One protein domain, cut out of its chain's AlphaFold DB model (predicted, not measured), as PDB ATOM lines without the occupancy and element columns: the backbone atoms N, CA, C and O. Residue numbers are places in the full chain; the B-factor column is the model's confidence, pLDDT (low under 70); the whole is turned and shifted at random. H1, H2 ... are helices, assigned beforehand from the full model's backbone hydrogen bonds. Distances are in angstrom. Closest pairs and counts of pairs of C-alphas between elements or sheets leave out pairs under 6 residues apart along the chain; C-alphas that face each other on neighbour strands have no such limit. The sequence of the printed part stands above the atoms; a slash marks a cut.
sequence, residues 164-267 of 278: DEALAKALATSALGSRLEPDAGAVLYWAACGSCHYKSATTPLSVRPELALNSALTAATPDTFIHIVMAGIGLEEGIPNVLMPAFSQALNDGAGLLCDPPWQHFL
ATOM      1  N   ASP A 164      46.526  69.845 -52.514       85.50
ATOM      2  CA  ASP A 164      46.444  68.467 -52.003       85.50
ATOM      3  C   ASP A 164      45.014  68.084 -51.599       85.50
ATOM      4  O   ASP A 164      44.554  66.977 -51.883       85.50
ATOM      5  N   GLU A 165      44.283  69.009 -50.973       86.62
ATOM      6  CA  GLU A 165      42.882  68.805 -50.599       86.62
ATOM      7  C   GLU A 165      41.987  68.731 -51.841       86.62
ATOM      8  O   GLU A 165      41.152  67.832 -51.947       86.62
ATOM      9  N   ALA A 166      42.196  69.626 -52.811       85.94
ATOM     10  CA  ALA A 166      41.469  69.614 -54.078       85.94
ATOM     11  C   ALA A 166      41.701  68.309 -54.858       85.94
ATOM     12  O   ALA A 166      40.744  67.704 -55.348       85.94
ATOM     13  N   LEU A 167      42.947  67.826 -54.905       87.44
ATOM     14  CA  LEU A 167      43.293  66.546 -55.516       87.44
ATOM     15  C   LEU A 167      42.634  65.373 -54.778       87.44
ATOM     16  O   LEU A 167      42.017  64.516 -55.409       87.44
ATOM     17  N   ALA A 168      42.711  65.340 -53.445       86.75
ATOM     18  CA  ALA A 168      42.072  64.299 -52.645       86.75
ATOM     19  C   ALA A 168      40.548  64.275 -52.846       86.75
ATOM     20  O   ALA A 168      39.960  63.201 -52.988       86.75
ATOM     21  N   LYS A 169      39.913  65.452 -52.915       84.50
ATOM     22  CA  LYS A 169      38.482  65.597 -53.196       84.50
ATOM     23  C   LYS A 169      38.127  65.064 -54.584       84.50
ATOM     24  O   LYS A 169      37.196  64.273 -54.688       84.50
ATOM     25  N   ALA A 170      38.877  65.436 -55.621       82.12
ATOM     26  CA  ALA A 170      38.648  64.944 -56.979       82.12
ATOM     27  C   ALA A 170      38.747  63.409 -57.053       82.12
ATOM     28  O   ALA A 170      37.837  62.748 -57.548       82.12
ATOM     29  N   LEU A 171      39.789  62.826 -56.451       82.12
ATOM     30  CA  LEU A 171      39.973  61.372 -56.396       82.12
ATOM     31  C   LEU A 171      38.879  60.654 -55.585       82.12
ATOM     32  O   LEU A 171      38.559  59.492 -55.860       82.12
ATOM     33  N   ALA A 172      38.310  61.313 -54.572       80.31
ATOM     34  CA  ALA A 172      37.176  60.795 -53.812       80.31
ATOM     35  C   ALA A 172      35.873  60.822 -54.631       80.31
ATOM     36  O   ALA A 172      35.132  59.838 -54.600       80.31
ATOM     37  N   THR A 173      35.624  61.883 -55.407       76.06
ATOM     38  CA  THR A 173      34.483  61.975 -56.337       76.06
ATOM     39  C   THR A 173      34.507  60.836 -57.355       76.06
ATOM     40  O   THR A 173      33.528  60.102 -57.487       76.06
ATOM     41  N   SER A 174      35.655  60.581 -57.983       72.62
ATOM     42  CA  SER A 174      35.805  59.476 -58.942       72.62
ATOM     43  C   SER A 174      35.626  58.096 -58.293       72.62
ATOM     44  O   SER A 174      35.213  57.138 -58.946       72.62
ATOM     45  N   ALA A 175      35.885  57.973 -56.985       68.69
ATOM     46  CA  ALA A 175      35.600  56.754 -56.230       68.69
ATOM     47  C   ALA A 175      34.100  56.572 -55.938       68.69
ATOM     48  O   ALA A 175      33.626  55.436 -55.909       68.69
ATOM     49  N   LEU A 176      33.344  57.651 -55.733       60.78
ATOM     50  CA  LEU A 176      31.899  57.592 -55.489       60.78
ATOM     51  C   LEU A 176      31.136  57.104 -56.722       60.78
ATOM     52  O   LEU A 176      30.254  56.266 -56.577       60.78
ATOM     53  N   GLY A 177      31.567  57.485 -57.928       56.06
ATOM     54  CA  GLY A 177      30.997  56.957 -59.170       56.06
ATOM     55  C   GLY A 177      31.100  55.429 -59.337       56.06
ATOM     56  O   GLY A 177      30.365  54.819 -60.111       56.06
ATOM     57  N   SER A 178      31.981  54.771 -58.576       55.62
ATOM     58  CA  SER A 178      32.094  53.303 -58.530       55.62
ATOM     59  C   SER A 178      31.170  52.621 -57.516       55.62
ATOM     60  O   SER A 178      31.130  51.391 -57.451       55.62
ATOM     61  N   ARG A 179      30.421  53.391 -56.718       53.50
ATOM     62  CA  ARG A 179      29.532  52.894 -55.663       53.50
ATOM     63  C   ARG A 179      28.084  53.302 -55.947       53.50
ATOM     64  O   ARG A 179      27.633  54.330 -55.474       53.50
ATOM     65  N   LEU A 180      27.393  52.432 -56.688       58.00
ATOM     66  CA  LEU A 180      25.954  52.140 -56.609       58.00
ATOM     67  C   LEU A 180      24.990  53.316 -56.339       58.00
ATOM     68  O   LEU A 180      24.655  53.576 -55.191       58.00
ATOM     69  N   GLU A 181      24.417  53.852 -57.416       55.06
ATOM     70  CA  GLU A 181      22.965  53.988 -57.615       55.06
ATOM     71  C   GLU A 181      22.696  53.618 -59.093       55.06
ATOM     72  O   GLU A 181      23.436  54.070 -59.970       55.06
ATOM     73  N   PRO A 182      21.744  52.725 -59.418       60.94
ATOM     74  CA  PRO A 182      21.474  52.312 -60.793       60.94
ATOM     75  C   PRO A 182      20.632  53.372 -61.513       60.94
ATOM     76  O   PRO A 182      19.479  53.133 -61.867       60.94
ATOM     77  N   ASP A 183      21.197  54.556 -61.722       68.31
ATOM     78  CA  ASP A 183      20.643  55.522 -62.661       68.31
ATOM     79  C   ASP A 183      21.206  55.288 -64.077       68.31
ATOM     80  O   ASP A 183      22.242  54.644 -64.281       68.31
ATOM     81  N   ALA A 184      20.485  55.770 -65.089       70.62
ATOM     82  CA  ALA A 184      20.826  55.527 -66.489       70.62
ATOM     83  C   ALA A 184      22.191  56.120 -66.898       70.62
ATOM     84  O   ALA A 184      22.851  55.570 -67.781       70.62
ATOM     85  N   GLY A 185      22.630  57.207 -66.257       71.56
ATOM     86  CA  GLY A 185      23.915  57.856 -66.526       71.56
ATOM     87  C   GLY A 185      25.076  57.052 -65.959       71.56
ATOM     88  O   GLY A 185      26.056  56.825 -66.663       71.56
ATOM     89  N   ALA A 186      24.929  56.513 -64.747       71.75
ATOM     90  CA  ALA A 186      25.901  55.603 -64.147       71.75
ATOM     91  C   ALA A 186      26.141  54.358 -65.013       71.75
ATOM     92  O   ALA A 186      27.286  53.981 -65.282       71.75
ATOM     93  N   VAL A 187      25.060  53.730 -65.486       75.19
ATOM     94  CA  VAL A 187      25.146  52.553 -66.366       75.19
ATOM     95  C   VAL A 187      25.842  52.908 -67.677       75.19
ATOM     96  O   VAL A 187      26.716  52.164 -68.124       75.19
ATOM     97  N   LEU A 188      25.492  54.048 -68.279       77.44
ATOM     98  CA  LEU A 188      26.083  54.472 -69.542       77.44
ATOM     99  C   LEU A 188      27.568  54.828 -69.390       77.44
ATOM    100  O   LEU A 188      28.376  54.380 -70.201       77.44
ATOM    101  N   TYR A 189      27.948  55.533 -68.321       79.06
ATOM    102  CA  TYR A 189      29.346  55.811 -67.995       79.06
ATOM    103  C   TYR A 189      30.153  54.519 -67.859       79.06
ATOM    104  O   TYR A 189      31.197  54.370 -68.492       79.06
ATOM    105  N   TRP A 190      29.678  53.549 -67.075       79.25
ATOM    106  CA  TRP A 190      30.405  52.293 -66.887       79.25
ATOM    107  C   TRP A 190      30.490  51.455 -68.166       79.25
ATOM    108  O   TRP A 190      31.524  50.831 -68.404       79.25
ATOM    109  N   ALA A 191      29.451  51.476 -69.003       81.50
ATOM    110  CA  ALA A 191      29.432  50.760 -70.275       81.50
ATOM    111  C   ALA A 191      30.337  51.396 -71.346       81.50
ATOM    112  O   ALA A 191      30.956  50.668 -72.121       81.50
ATOM    113  N   ALA A 192      30.413  52.729 -71.402       83.69
ATOM    114  CA  ALA A 192      31.086  53.461 -72.479       83.69
ATOM    115  C   ALA A 192      32.468  54.018 -72.092       83.69
ATOM    116  O   ALA A 192      33.380  54.044 -72.915       83.69
ATOM    117  N   CYS A 193      32.636  54.470 -70.849       84.56
ATOM    118  CA  CYS A 193      33.801  55.236 -70.391       84.56
ATOM    119  C   CYS A 193      34.629  54.474 -69.344       84.56
ATOM    120  O   CYS A 193      35.854  54.622 -69.273       84.56
ATOM    121  N   GLY A 194      33.963  53.647 -68.534       81.25
ATOM    122  CA  GLY A 194      34.517  53.015 -67.341       81.25
ATOM    123  C   GLY A 194      35.733  52.130 -67.597       81.25
ATOM    124  O   GLY A 194      36.614  52.074 -66.756       81.25
ATOM    125  N   SER A 195      35.874  51.493 -68.761       82.12
ATOM    126  CA  SER A 195      37.057  50.668 -69.065       82.12
ATOM    127  C   SER A 195      38.364  51.466 -69.175       82.12
ATOM    128  O   SER A 195      39.445  50.898 -69.022       82.12
ATOM    129  N   CYS A 196      38.276  52.772 -69.443       83.38
ATOM    130  CA  CYS A 196      39.428  53.654 -69.648       83.38
ATOM    131  C   CYS A 196      39.560  54.708 -68.542       83.38
ATOM    132  O   CYS A 196      40.676  54.972 -68.098       83.38
ATOM    133  N   HIS A 197      38.432  55.254 -68.074       83.06
ATOM    134  CA  HIS A 197      38.357  56.324 -67.072       83.06
ATOM    135  C   HIS A 197      37.926  55.834 -65.678       83.06
ATOM    136  O   HIS A 197      37.540  56.627 -64.822       83.06
ATOM    137  N   TYR A 198      37.982  54.526 -65.402       74.19
ATOM    138  CA  TYR A 198      37.851  54.048 -64.025       74.19
ATOM    139  C   TYR A 198      38.979  54.593 -63.146       74.19
ATOM    140  O   TYR A 198      40.105  54.823 -63.595       74.19
ATOM    141  N   LYS A 199      38.699  54.685 -61.846       69.12
ATOM    142  CA  LYS A 199      39.714  54.949 -60.831       69.12
ATOM    143  C   LYS A 199      40.755  53.820 -60.825       69.12
ATOM    144  O   LYS A 199      40.567  52.791 -60.179       69.12
ATOM    145  N   SER A 200      41.855  54.015 -61.546       57.47
ATOM    146  CA  SER A 200      42.891  52.991 -61.720       57.47
ATOM    147  C   SER A 200      44.057  53.115 -60.738       57.47
ATOM    148  O   SER A 200      44.764  52.130 -60.536       57.47
ATOM    149  N   ALA A 201      44.308  54.296 -60.165       61.88
ATOM    150  CA  ALA A 201      45.525  54.568 -59.400       61.88
ATOM    151  C   ALA A 201      45.281  55.564 -58.255       61.88
ATOM    152  O   ALA A 201      44.343  56.356 -58.283       61.88
ATOM    153  N   THR A 202      46.141  55.530 -57.236       67.62
ATOM    154  CA  THR A 202      46.212  56.556 -56.176       67.62
ATOM    155  C   THR A 202      46.778  57.886 -56.681       67.62
ATOM    156  O   THR A 202      46.760  58.872 -55.950       67.62
ATOM    157  N   THR A 203      47.274  57.919 -57.921       74.25
ATOM    158  CA  THR A 203      47.887  59.082 -58.563       74.25
ATOM    159  C   THR A 203      47.343  59.217 -59.990       74.25
ATOM    160  O   THR A 203      47.298  58.205 -60.694       74.25
ATOM    161  N   PRO A 204      46.939  60.423 -60.430       80.81
ATOM    162  CA  PRO A 204      46.479  60.652 -61.799       80.81
ATOM    163  C   PRO A 204      47.533  60.282 -62.853       80.81
ATOM    164  O   PRO A 204      48.737  60.376 -62.605       80.81
ATOM    165  N   LEU A 205      47.086  59.873 -64.044       82.00
ATOM    166  CA  LEU A 205      47.948  59.480 -65.164       82.00
ATOM    167  C   LEU A 205      47.656  60.353 -66.388       82.00
ATOM    168  O   LEU A 205      46.501  60.534 -66.751       82.00
ATOM    169  N   SER A 206      48.686  60.823 -67.097       79.94
ATOM    170  CA  SER A 206      48.485  61.669 -68.289       79.94
ATOM    171  C   SER A 206      47.779  60.939 -69.440       79.94
ATOM    172  O   SER A 206      46.969  61.526 -70.142       79.94
ATOM    173  N   VAL A 207      48.051  59.639 -69.622       80.50
ATOM    174  CA  VAL A 207      47.447  58.807 -70.688       80.50
ATOM    175  C   VAL A 207      46.017  58.353 -70.381       80.50
ATOM    176  O   VAL A 207      45.359  57.756 -71.230       80.50
ATOM    177  N   ARG A 208      45.548  58.590 -69.152       80.19
ATOM    178  CA  ARG A 208      44.189  58.294 -68.684       80.19
ATOM    179  C   ARG A 208      43.757  59.418 -67.745       80.19
ATOM    180  O   ARG A 208      43.877  59.252 -66.529       80.19
ATOM    181  N   PRO A 209      43.321  60.562 -68.300       80.94
ATOM    182  CA  PRO A 209      42.979  61.730 -67.507       80.94
ATOM    183  C   PRO A 209      41.984  61.391 -66.404       80.94
ATOM    184  O   PRO A 209      40.963  60.743 -66.661       80.94
ATOM    185  N   GLU A 210      42.278  61.866 -65.195       84.88
ATOM    186  CA  GLU A 210      41.316  61.868 -64.102       84.88
ATOM    187  C   GLU A 210      40.221  62.884 -64.437       84.88
ATOM    188  O   GLU A 210      40.457  64.093 -64.460       84.88
ATOM    189  N   LEU A 211      39.028  62.383 -64.751       82.62
ATOM    190  CA  LEU A 211      37.920  63.201 -65.236       82.62
ATOM    191  C   LEU A 211      37.502  64.251 -64.202       82.62
ATOM    192  O   LEU A 211      37.225  65.389 -64.571       82.62
ATOM    193  N   ALA A 212      37.574  63.934 -62.908       80.69
ATOM    194  CA  ALA A 212      37.257  64.893 -61.851       80.69
ATOM    195  C   ALA A 212      38.233  66.088 -61.765       80.69
ATOM    196  O   ALA A 212      37.967  67.044 -61.038       80.69
ATOM    197  N   LEU A 213      39.357  66.050 -62.486       83.62
ATOM    198  CA  LEU A 213      40.308  67.160 -62.598       83.62
ATOM    199  C   LEU A 213      40.218  67.894 -63.942       83.62
ATOM    200  O   LEU A 213      40.844  68.938 -64.116       83.62
ATOM    201  N   ASN A 214      39.459  67.369 -64.906       82.25
ATOM    202  CA  ASN A 214      39.480  67.868 -66.271       82.25
ATOM    203  C   ASN A 214      38.633  69.140 -66.428       82.25
ATOM    204  O   ASN A 214      37.438  69.149 -66.136       82.25
ATOM    205  N   SER A 215      39.243  70.193 -66.978       78.62
ATOM    206  CA  SER A 215      38.583  71.475 -67.262       78.62
ATOM    207  C   SER A 215      37.338  71.363 -68.147       78.62
ATOM    208  O   SER A 215      36.401  72.136 -67.971       78.62
ATOM    209  N   ALA A 216      37.274  70.377 -69.051       80.69
ATOM    210  CA  ALA A 216      36.094  70.140 -69.883       80.69
ATOM    211  C   ALA A 216      34.849  69.785 -69.052       80.69
ATOM    212  O   ALA A 216      33.732  69.986 -69.513       80.69
ATOM    213  N   LEU A 217      35.044  69.274 -67.832       80.62
ATOM    214  CA  LEU A 217      33.988  68.877 -66.904       80.62
ATOM    215  C   LEU A 217      33.706  69.919 -65.818       80.62
ATOM    216  O   LEU A 217      32.715  69.792 -65.106       80.62
ATOM    217  N   THR A 218      34.560  70.940 -65.695       77.00
ATOM    218  CA  THR A 218      34.375  72.066 -64.764       77.00
ATOM    219  C   THR A 218      34.131  73.400 -65.467       77.00
ATOM    220  O   THR A 218      34.054  74.452 -64.824       77.00
ATOM    221  N   ALA A 219      34.008  73.378 -66.794       78.31
ATOM    222  CA  ALA A 219      33.652  74.532 -67.601       78.31
ATOM    223  C   ALA A 219      32.196  74.959 -67.354       78.31
ATOM    224  O   ALA A 219      31.328  74.162 -66.991       78.31
ATOM    225  N   ALA A 220      31.922  76.243 -67.594       78.44
ATOM    226  CA  ALA A 220      30.587  76.814 -67.427       78.44
ATOM    227  C   ALA A 220      29.542  76.181 -68.365       78.44
ATOM    228  O   ALA A 220      28.359  76.158 -68.028       78.44
ATOM    229  N   THR A 221      29.973  75.663 -69.516       80.12
ATOM    230  CA  THR A 221      29.108  75.033 -70.515       80.12
ATOM    231  C   THR A 221      29.633  73.649 -70.927       80.12
ATOM    232  O   THR A 221      30.837  73.394 -70.827       80.12
ATOM    233  N   PRO A 222      28.750  72.743 -71.391       83.19
ATOM    234  CA  PRO A 222      29.114  71.373 -71.754       83.19
ATOM    235  C   PRO A 222      29.775  71.242 -73.135       83.19
ATOM    236  O   PRO A 222      30.144  70.133 -73.516       83.19
ATOM    237  N   ASP A 223      29.909  72.322 -73.911       85.50
ATOM    238  CA  ASP A 223      30.246  72.268 -75.342       85.50
ATOM    239  C   ASP A 223      31.524  71.481 -75.642       85.50
ATOM    240  O   ASP A 223      31.526  70.618 -76.521       85.50
ATOM    241  N   THR A 224      32.602  71.740 -74.895       86.44
ATOM    242  CA  THR A 224      33.879  71.035 -75.066       86.44
ATOM    243  C   THR A 224      33.752  69.561 -74.698       86.44
ATOM    244  O   THR A 224      34.274  68.707 -75.411       86.44
ATOM    245  N   PHE A 225      33.042  69.234 -73.616       87.00
ATOM    246  CA  PHE A 225      32.822  67.842 -73.225       87.00
ATOM    247  C   PHE A 225      32.002  67.085 -74.274       87.00
ATOM    248  O   PHE A 225      32.408  66.005 -74.699       87.00
ATOM    249  N   ILE A 226      30.901  67.673 -74.748       86.12
ATOM    250  CA  ILE A 226      30.066  67.087 -75.801       86.12
ATOM    251  C   ILE A 226      30.889  66.897 -77.075       86.12
ATOM    252  O   ILE A 226      30.852  65.812 -77.651       86.12
ATOM    253  N   HIS A 227      31.672  67.893 -77.500       86.62
ATOM    254  CA  HIS A 227      32.540  67.749 -78.671       86.62
ATOM    255  C   HIS A 227      33.534  66.598 -78.512       86.62
ATOM    256  O   HIS A 227      33.627  65.765 -79.409       86.62
ATOM    257  N   ILE A 228      34.222  66.505 -77.370       89.25
ATOM    258  CA  ILE A 228      35.180  65.425 -77.095       89.25
ATOM    259  C   ILE A 228      34.492  64.055 -77.122       89.25
ATOM    260  O   ILE A 228      35.008  63.125 -77.730       89.25
ATOM    261  N   VAL A 229      33.315  63.909 -76.508       89.06
ATOM    262  CA  VAL A 229      32.582  62.632 -76.503       89.06
ATOM    263  C   VAL A 229      32.089  62.270 -77.906       89.06
ATOM    264  O   VAL A 229      32.216  61.125 -78.339       89.06
ATOM    265  N   MET A 230      31.547  63.232 -78.649       87.62
ATOM    266  CA  MET A 230      30.929  62.971 -79.950       87.62
ATOM    267  C   MET A 230      31.959  62.759 -81.064       87.62
ATOM    268  O   MET A 230      31.754  61.887 -81.914       87.62
ATOM    269  N   ALA A 231      33.055  63.523 -81.057       88.81
ATOM    270  CA  ALA A 231      34.114  63.465 -82.065       88.81
ATOM    271  C   ALA A 231      35.276  62.534 -81.682       88.81
ATOM    272  O   ALA A 231      35.982  62.058 -82.571       88.81
ATOM    273  N   GLY A 232      35.444  62.221 -80.395       89.88
ATOM    274  CA  GLY A 232      36.606  61.499 -79.887       89.88
ATOM    275  C   GLY A 232      37.871  62.363 -79.855       89.88
ATOM    276  O   GLY A 232      37.837  63.565 -80.110       89.88
ATOM    277  N   ILE A 233      38.995  61.722 -79.535       90.50
ATOM    278  CA  ILE A 233      40.353  62.272 -79.642       90.50
ATOM    279  C   ILE A 233      41.156  61.268 -80.463       90.50
ATOM    280  O   ILE A 233      41.351  60.130 -80.021       90.50
ATOM    281  N   GLY A 234      41.561  61.656 -81.673       88.00
ATOM    282  CA  GLY A 234      42.272  60.788 -82.607       88.00
ATOM    283  C   GLY A 234      43.688  60.410 -82.157       88.00
ATOM    284  O   GLY A 234      44.283  61.046 -81.298       88.00
ATOM    285  N   LEU A 235      44.273  59.391 -82.800       87.50
ATOM    286  CA  LEU A 235      45.643  58.917 -82.515       87.50
ATOM    287  C   LEU A 235      46.738  59.954 -82.814       87.50
ATOM    288  O   LEU A 235      47.861  59.825 -82.321       87.50
ATOM    289  N   GLU A 236      46.416  60.927 -83.664       86.06
ATOM    290  CA  GLU A 236      47.281  62.050 -84.018       86.06
ATOM    291  C   GLU A 236      46.973  63.298 -83.187       86.06
ATOM    292  O   GLU A 236      47.645  64.300 -83.379       86.06
ATOM    293  N   GLU A 237      45.995  63.254 -82.273       82.62
ATOM    294  CA  GLU A 237      45.632  64.373 -81.403       82.62
ATOM    295  C   GLU A 237      46.223  64.211 -79.996       82.62
ATOM    296  O   GLU A 237      46.324  63.110 -79.456       82.62
ATOM    297  N   GLY A 238      46.609  65.325 -79.374       78.38
ATOM    298  CA  GLY A 238      47.108  65.355 -78.006       78.38
ATOM    299  C   GLY A 238      48.363  64.500 -77.825       78.38
ATOM    300  O   GLY A 238      49.412  64.802 -78.399       78.38
ATOM    301  N   ILE A 239      48.259  63.442 -77.012       82.56
ATOM    302  CA  ILE A 239      49.343  62.470 -76.822       82.56
ATOM    303  C   ILE A 239      49.358  61.501 -78.014       82.56
ATOM    304  O   ILE A 239      48.400  60.746 -78.184       82.56
ATOM    305  N   PRO A 240      50.466  61.409 -78.773       80.69
ATOM    306  CA  PRO A 240      50.552  60.486 -79.897       80.69
ATOM    307  C   PRO A 240      50.243  59.038 -79.497       80.69
ATOM    308  O   PRO A 240      50.819  58.509 -78.542       80.69
ATOM    309  N   ASN A 241      49.408  58.369 -80.293       84.00
ATOM    310  CA  ASN A 241      48.970  56.978 -80.120       84.00
ATOM    311  C   ASN A 241      48.036  56.708 -78.926       84.00
ATOM    312  O   ASN A 241      47.804  55.544 -78.589       84.00
ATOM    313  N   VAL A 242      47.483  57.744 -78.293       85.56
ATOM    314  CA  VAL A 242      46.392  57.603 -77.319       85.56
ATOM    315  C   VAL A 242      45.085  57.967 -78.016       85.56
ATOM    316  O   VAL A 242      44.967  59.043 -78.582       85.56
ATOM    317  N   LEU A 243      44.111  57.057 -77.999       89.69
ATOM    318  CA  LEU A 243      42.809  57.234 -78.647       89.69
ATOM    319  C   LEU A 243      41.710  57.337 -77.593       89.69
ATOM    320  O   LEU A 243      41.617  56.480 -76.711       89.69
ATOM    321  N   MET A 244      40.817  58.304 -77.770       91.44
ATOM    322  CA  MET A 244      39.469  58.263 -77.211       91.44
ATOM    323  C   MET A 244      38.480  58.088 -78.373       91.44
ATOM    324  O   MET A 244      38.454  58.934 -79.267       91.44
ATOM    325  N   PRO A 245      37.689  57.002 -78.425       90.69
ATOM    326  CA  PRO A 245      36.785  56.769 -79.543       90.69
ATOM    327  C   PRO A 245      35.676  57.826 -79.603       90.69
ATOM    328  O   PRO A 245      35.239  58.351 -78.582       90.69
ATOM    329  N   ALA A 246      35.198  58.093 -80.815       91.00
ATOM    330  CA  ALA A 246      34.028  58.922 -81.055       91.00
ATOM    331  C   ALA A 246      32.746  58.157 -80.699       91.00
ATOM    332  O   ALA A 246      32.553  57.025 -81.150       91.00
ATOM    333  N   PHE A 247      31.840  58.790 -79.959       89.38
ATOM    334  CA  PHE A 247      30.554  58.200 -79.579       89.38
ATOM    335  C   PHE A 247      29.369  58.740 -80.377       89.38
ATOM    336  O   PHE A 247      28.245  58.322 -80.116       89.38
ATOM    337  N   SER A 248      29.590  59.600 -81.378       86.69
ATOM    338  CA  SER A 248      28.508  60.170 -82.197       86.69
ATOM    339  C   SER A 248      27.526  59.116 -82.706       86.69
ATOM    340  O   SER A 248      26.337  59.223 -82.442       86.69
ATOM    341  N   GLN A 249      28.010  58.029 -83.312       83.50
ATOM    342  CA  GLN A 249      27.130  56.966 -83.818       83.50
ATOM    343  C   GLN A 249      26.373  56.203 -82.720       83.50
ATOM    344  O   GLN A 249      25.269  55.721 -82.965       83.50
ATOM    345  N   ALA A 250      26.957  56.083 -81.525       79.88
ATOM    346  CA  ALA A 250      26.366  55.363 -80.400       79.88
ATOM    347  C   ALA A 250      25.389  56.230 -79.584       79.88
ATOM    348  O   ALA A 250      24.493  55.692 -78.939       79.88
ATOM    349  N   LEU A 251      25.550  57.557 -79.626       75.31
ATOM    350  CA  LEU A 251      24.807  58.542 -78.833       75.31
ATOM    351  C   LEU A 251      24.022  59.538 -79.708       75.31
ATOM    352  O   LEU A 251      23.731  60.639 -79.248       75.31
ATOM    353  N   ASN A 252      23.678  59.179 -80.951       58.19
ATOM    354  CA  ASN A 252      23.093  60.079 -81.965       58.19
ATOM    355  C   ASN A 252      21.850  60.883 -81.501       58.19
ATOM    356  O   ASN A 252      21.656  61.990 -81.988       58.19
ATOM    357  N   ASP A 253      21.075  60.387 -80.526       56.41
ATOM    358  CA  ASP A 253      19.919  61.082 -79.918       56.41
ATOM    359  C   ASP A 253      20.137  61.439 -78.423       56.41
ATOM    360  O   ASP A 253      19.207  61.793 -77.701       56.41
ATOM    361  N   GLY A 254      21.376  61.317 -77.934       54.41
ATOM    362  CA  GLY A 254      21.746  61.289 -76.516       54.41
ATOM    363  C   GLY A 254      22.692  62.396 -76.051       54.41
ATOM    364  O   GLY A 254      23.135  62.352 -74.908       54.41
ATOM    365  N   ALA A 255      22.999  63.407 -76.871       56.62
ATOM    366  CA  ALA A 255      23.774  64.561 -76.392       56.62
ATOM    367  C   ALA A 255      23.076  65.261 -75.206       56.62
ATOM    368  O   ALA A 255      23.741  65.701 -74.276       56.62
ATOM    369  N   GLY A 256      21.736  65.271 -75.191       56.78
ATOM    370  CA  GLY A 256      20.945  65.713 -74.037       56.78
ATOM    371  C   GLY A 256      21.126  64.827 -72.799       56.78
ATOM    372  O   GLY A 256      21.196  65.359 -71.700       56.78
ATOM    373  N   LEU A 257      21.324  63.509 -72.972       59.09
ATOM    374  CA  LEU A 257      21.606  62.589 -71.861       59.09
ATOM    375  C   LEU A 257      22.922  62.952 -71.165       59.09
ATOM    376  O   LEU A 257      22.998  62.848 -69.949       59.09
ATOM    377  N   LEU A 258      23.937  63.432 -71.897       60.78
ATOM    378  CA  LEU A 258      25.196  63.916 -71.304       60.78
ATOM    379  C   LEU A 258      24.996  65.155 -70.410       60.78
ATOM    380  O   LEU A 258      25.817  65.425 -69.534       60.78
ATOM    381  N   CYS A 259      23.911  65.901 -70.626       59.31
ATOM    382  CA  CYS A 259      23.497  67.044 -69.816       59.31
ATOM    383  C   CYS A 259      22.418  66.688 -68.780       59.31
ATOM    384  O   CYS A 259      22.016  67.566 -68.021       59.31
ATOM    385  N   ASP A 260      21.949  65.440 -68.714       57.31
ATOM    386  CA  ASP A 260      20.943  65.041 -67.735       57.31
ATOM    387  C   ASP A 260      21.584  64.821 -66.344       57.31
ATOM    388  O   ASP A 260      22.706  64.309 -66.245       57.31
ATOM    389  N   PRO A 261      20.870  65.144 -65.242       51.44
ATOM    390  CA  PRO A 261      21.339  64.965 -63.863       51.44
ATOM    391  C   PRO A 261      22.047  63.630 -63.544       51.44
ATOM    392  O   PRO A 261      23.067  63.678 -62.854       51.44
ATOM    393  N   PRO A 262      21.596  62.454 -64.041       54.31
ATOM    394  CA  PRO A 262      22.282  61.179 -63.814       54.31
ATOM    395  C   PRO A 262      23.761  61.150 -64.244       54.31
ATOM    396  O   PRO A 262      24.585  60.545 -63.567       54.31
ATOM    397  N   TRP A 263      24.146  61.849 -65.316       51.31
ATOM    398  CA  TRP A 263      25.558  61.953 -65.721       51.31
ATOM    399  C   TRP A 263      26.371  62.921 -64.856       51.31
ATOM    400  O   TRP A 263      27.591  62.804 -64.748       51.31
ATOM    401  N   GLN A 264      25.703  63.870 -64.208       55.69
ATOM    402  CA  GLN A 264      26.349  64.963 -63.488       55.69
ATOM    403  C   GLN A 264      26.756  64.596 -62.067       55.69
ATOM    404  O   GLN A 264      27.598  65.274 -61.485       55.69
ATOM    405  N   HIS A 265      26.247  63.484 -61.527       55.16
ATOM    406  CA  HIS A 265      26.729  62.912 -60.264       55.16
ATOM    407  C   HIS A 265      28.215  62.515 -60.308       55.16
ATOM    408  O   HIS A 265      28.847  62.368 -59.261       55.16
ATOM    409  N   PHE A 266      28.776  62.379 -61.511       52.22
ATOM    410  CA  PHE A 266      30.178  62.054 -61.758       52.22
ATOM    411  C   PHE A 266      31.052  63.293 -62.001       52.22
ATOM    412  O   PHE A 266      32.271  63.161 -62.111       52.22
ATOM    413  N   LEU A 267      30.452  64.489 -62.087       53.25
ATOM    414  CA  LEU A 267      31.152  65.737 -62.382       53.25
ATOM    415  C   LEU A 267      31.383  66.547 -61.095       53.25
ATOM    416  O   LEU A 267      30.497  66.608 -60.243       53.25
TER     417      LEU A 267
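This is residues 164 to 267 of the 278 residues of the protein "Cytochrome c domain-containing protein" of Pseudomonadaceae bacterium SI-3 (UniProt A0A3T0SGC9). Seven mostly short helices with few contacts between them are joined partly by two long loops, residues 198 to 214 and 232 to 254: H2, H6 and H7 gather at one side, H6 also comes close to H5, and H4 meets H5 at a corner by their tight link. The longest helix, H1, stands at another side and touches no other helix, while the loop of residues 232 to 254 runs out past Glu 236 and folds back to H6. The printed part has 104 residues with seven named helices, H1 to H7 in order along the chain, and no named strand. The class is all helix, but under half of the residues, 47 of 104, are in named elements. The whole is compact, with a radius of gyration of the C-alphas of 13.5 A and spans of 36 by 34 by 27 A.

H1, residues 164 to 176, is apart from H2, residues 184 to 192. H2 and H3, residues 194 to 197, are near each other, with 7 pairs of C-alphas within 10 A, and meet only through their link. H4, residues 215 to 218, and H5, residues 223 to 231, only just touch, with 3 pairs of C-alphas within 8 A, and only at the corner by their link; their closest C-alphas, those of Ala 216 and Phe 225, are 5.2 A apart. H6, residues 255 to 258, is close to H5 but not clearly touching, the closest C-alphas being those of Ile 226 and Ala 255 at 6.8 A. H6 is also close to H2 but not clearly touching, at 7.5 A between the C-alphas of Gly 185 and Leu 257, their closest. H7, residues 261 to 264, touches H2, where the closest C-alphas, those of Gly 185 and Trp 263, are 4.5 A apart. Among the pairs that are apart are H1 and H7, H3 and H5, and H2 and H4. In H1, H2 and H5 every O i to N i+4 pair is within hydrogen-bond range. H3, H4, H6 and H7 are too short for such a pair; the one O i to N i+3 pair is within range in H4, H6 and H7, but not in H3.

H1 begins at C-alpha 164, (46.444, 68.467, -52.003), and is 18.5 A long from first to last C-alpha. H2 measures 12.1 A and H3 5.1 A. H4 measures 4.9 A, and H5, 11.7 A long, begins at C-alpha 223, (30.246, 72.268, -75.342). H6 measures 5.3 A, and H7, 5.0 A long, ends at C-alpha 264, (26.349, 64.963, -63.488).

The two C-alphas farthest apart, those of Asp 164 and Asp 253, are 39.2 A apart. The printed part has no cut. The links from H3 to H4, 17 residues, and from H5 to H6, 23 residues, are long. The mean pLDDT of the printed part is 75.8, and residues 175 to 183, 199 to 202 and 252 to 267 are under 70.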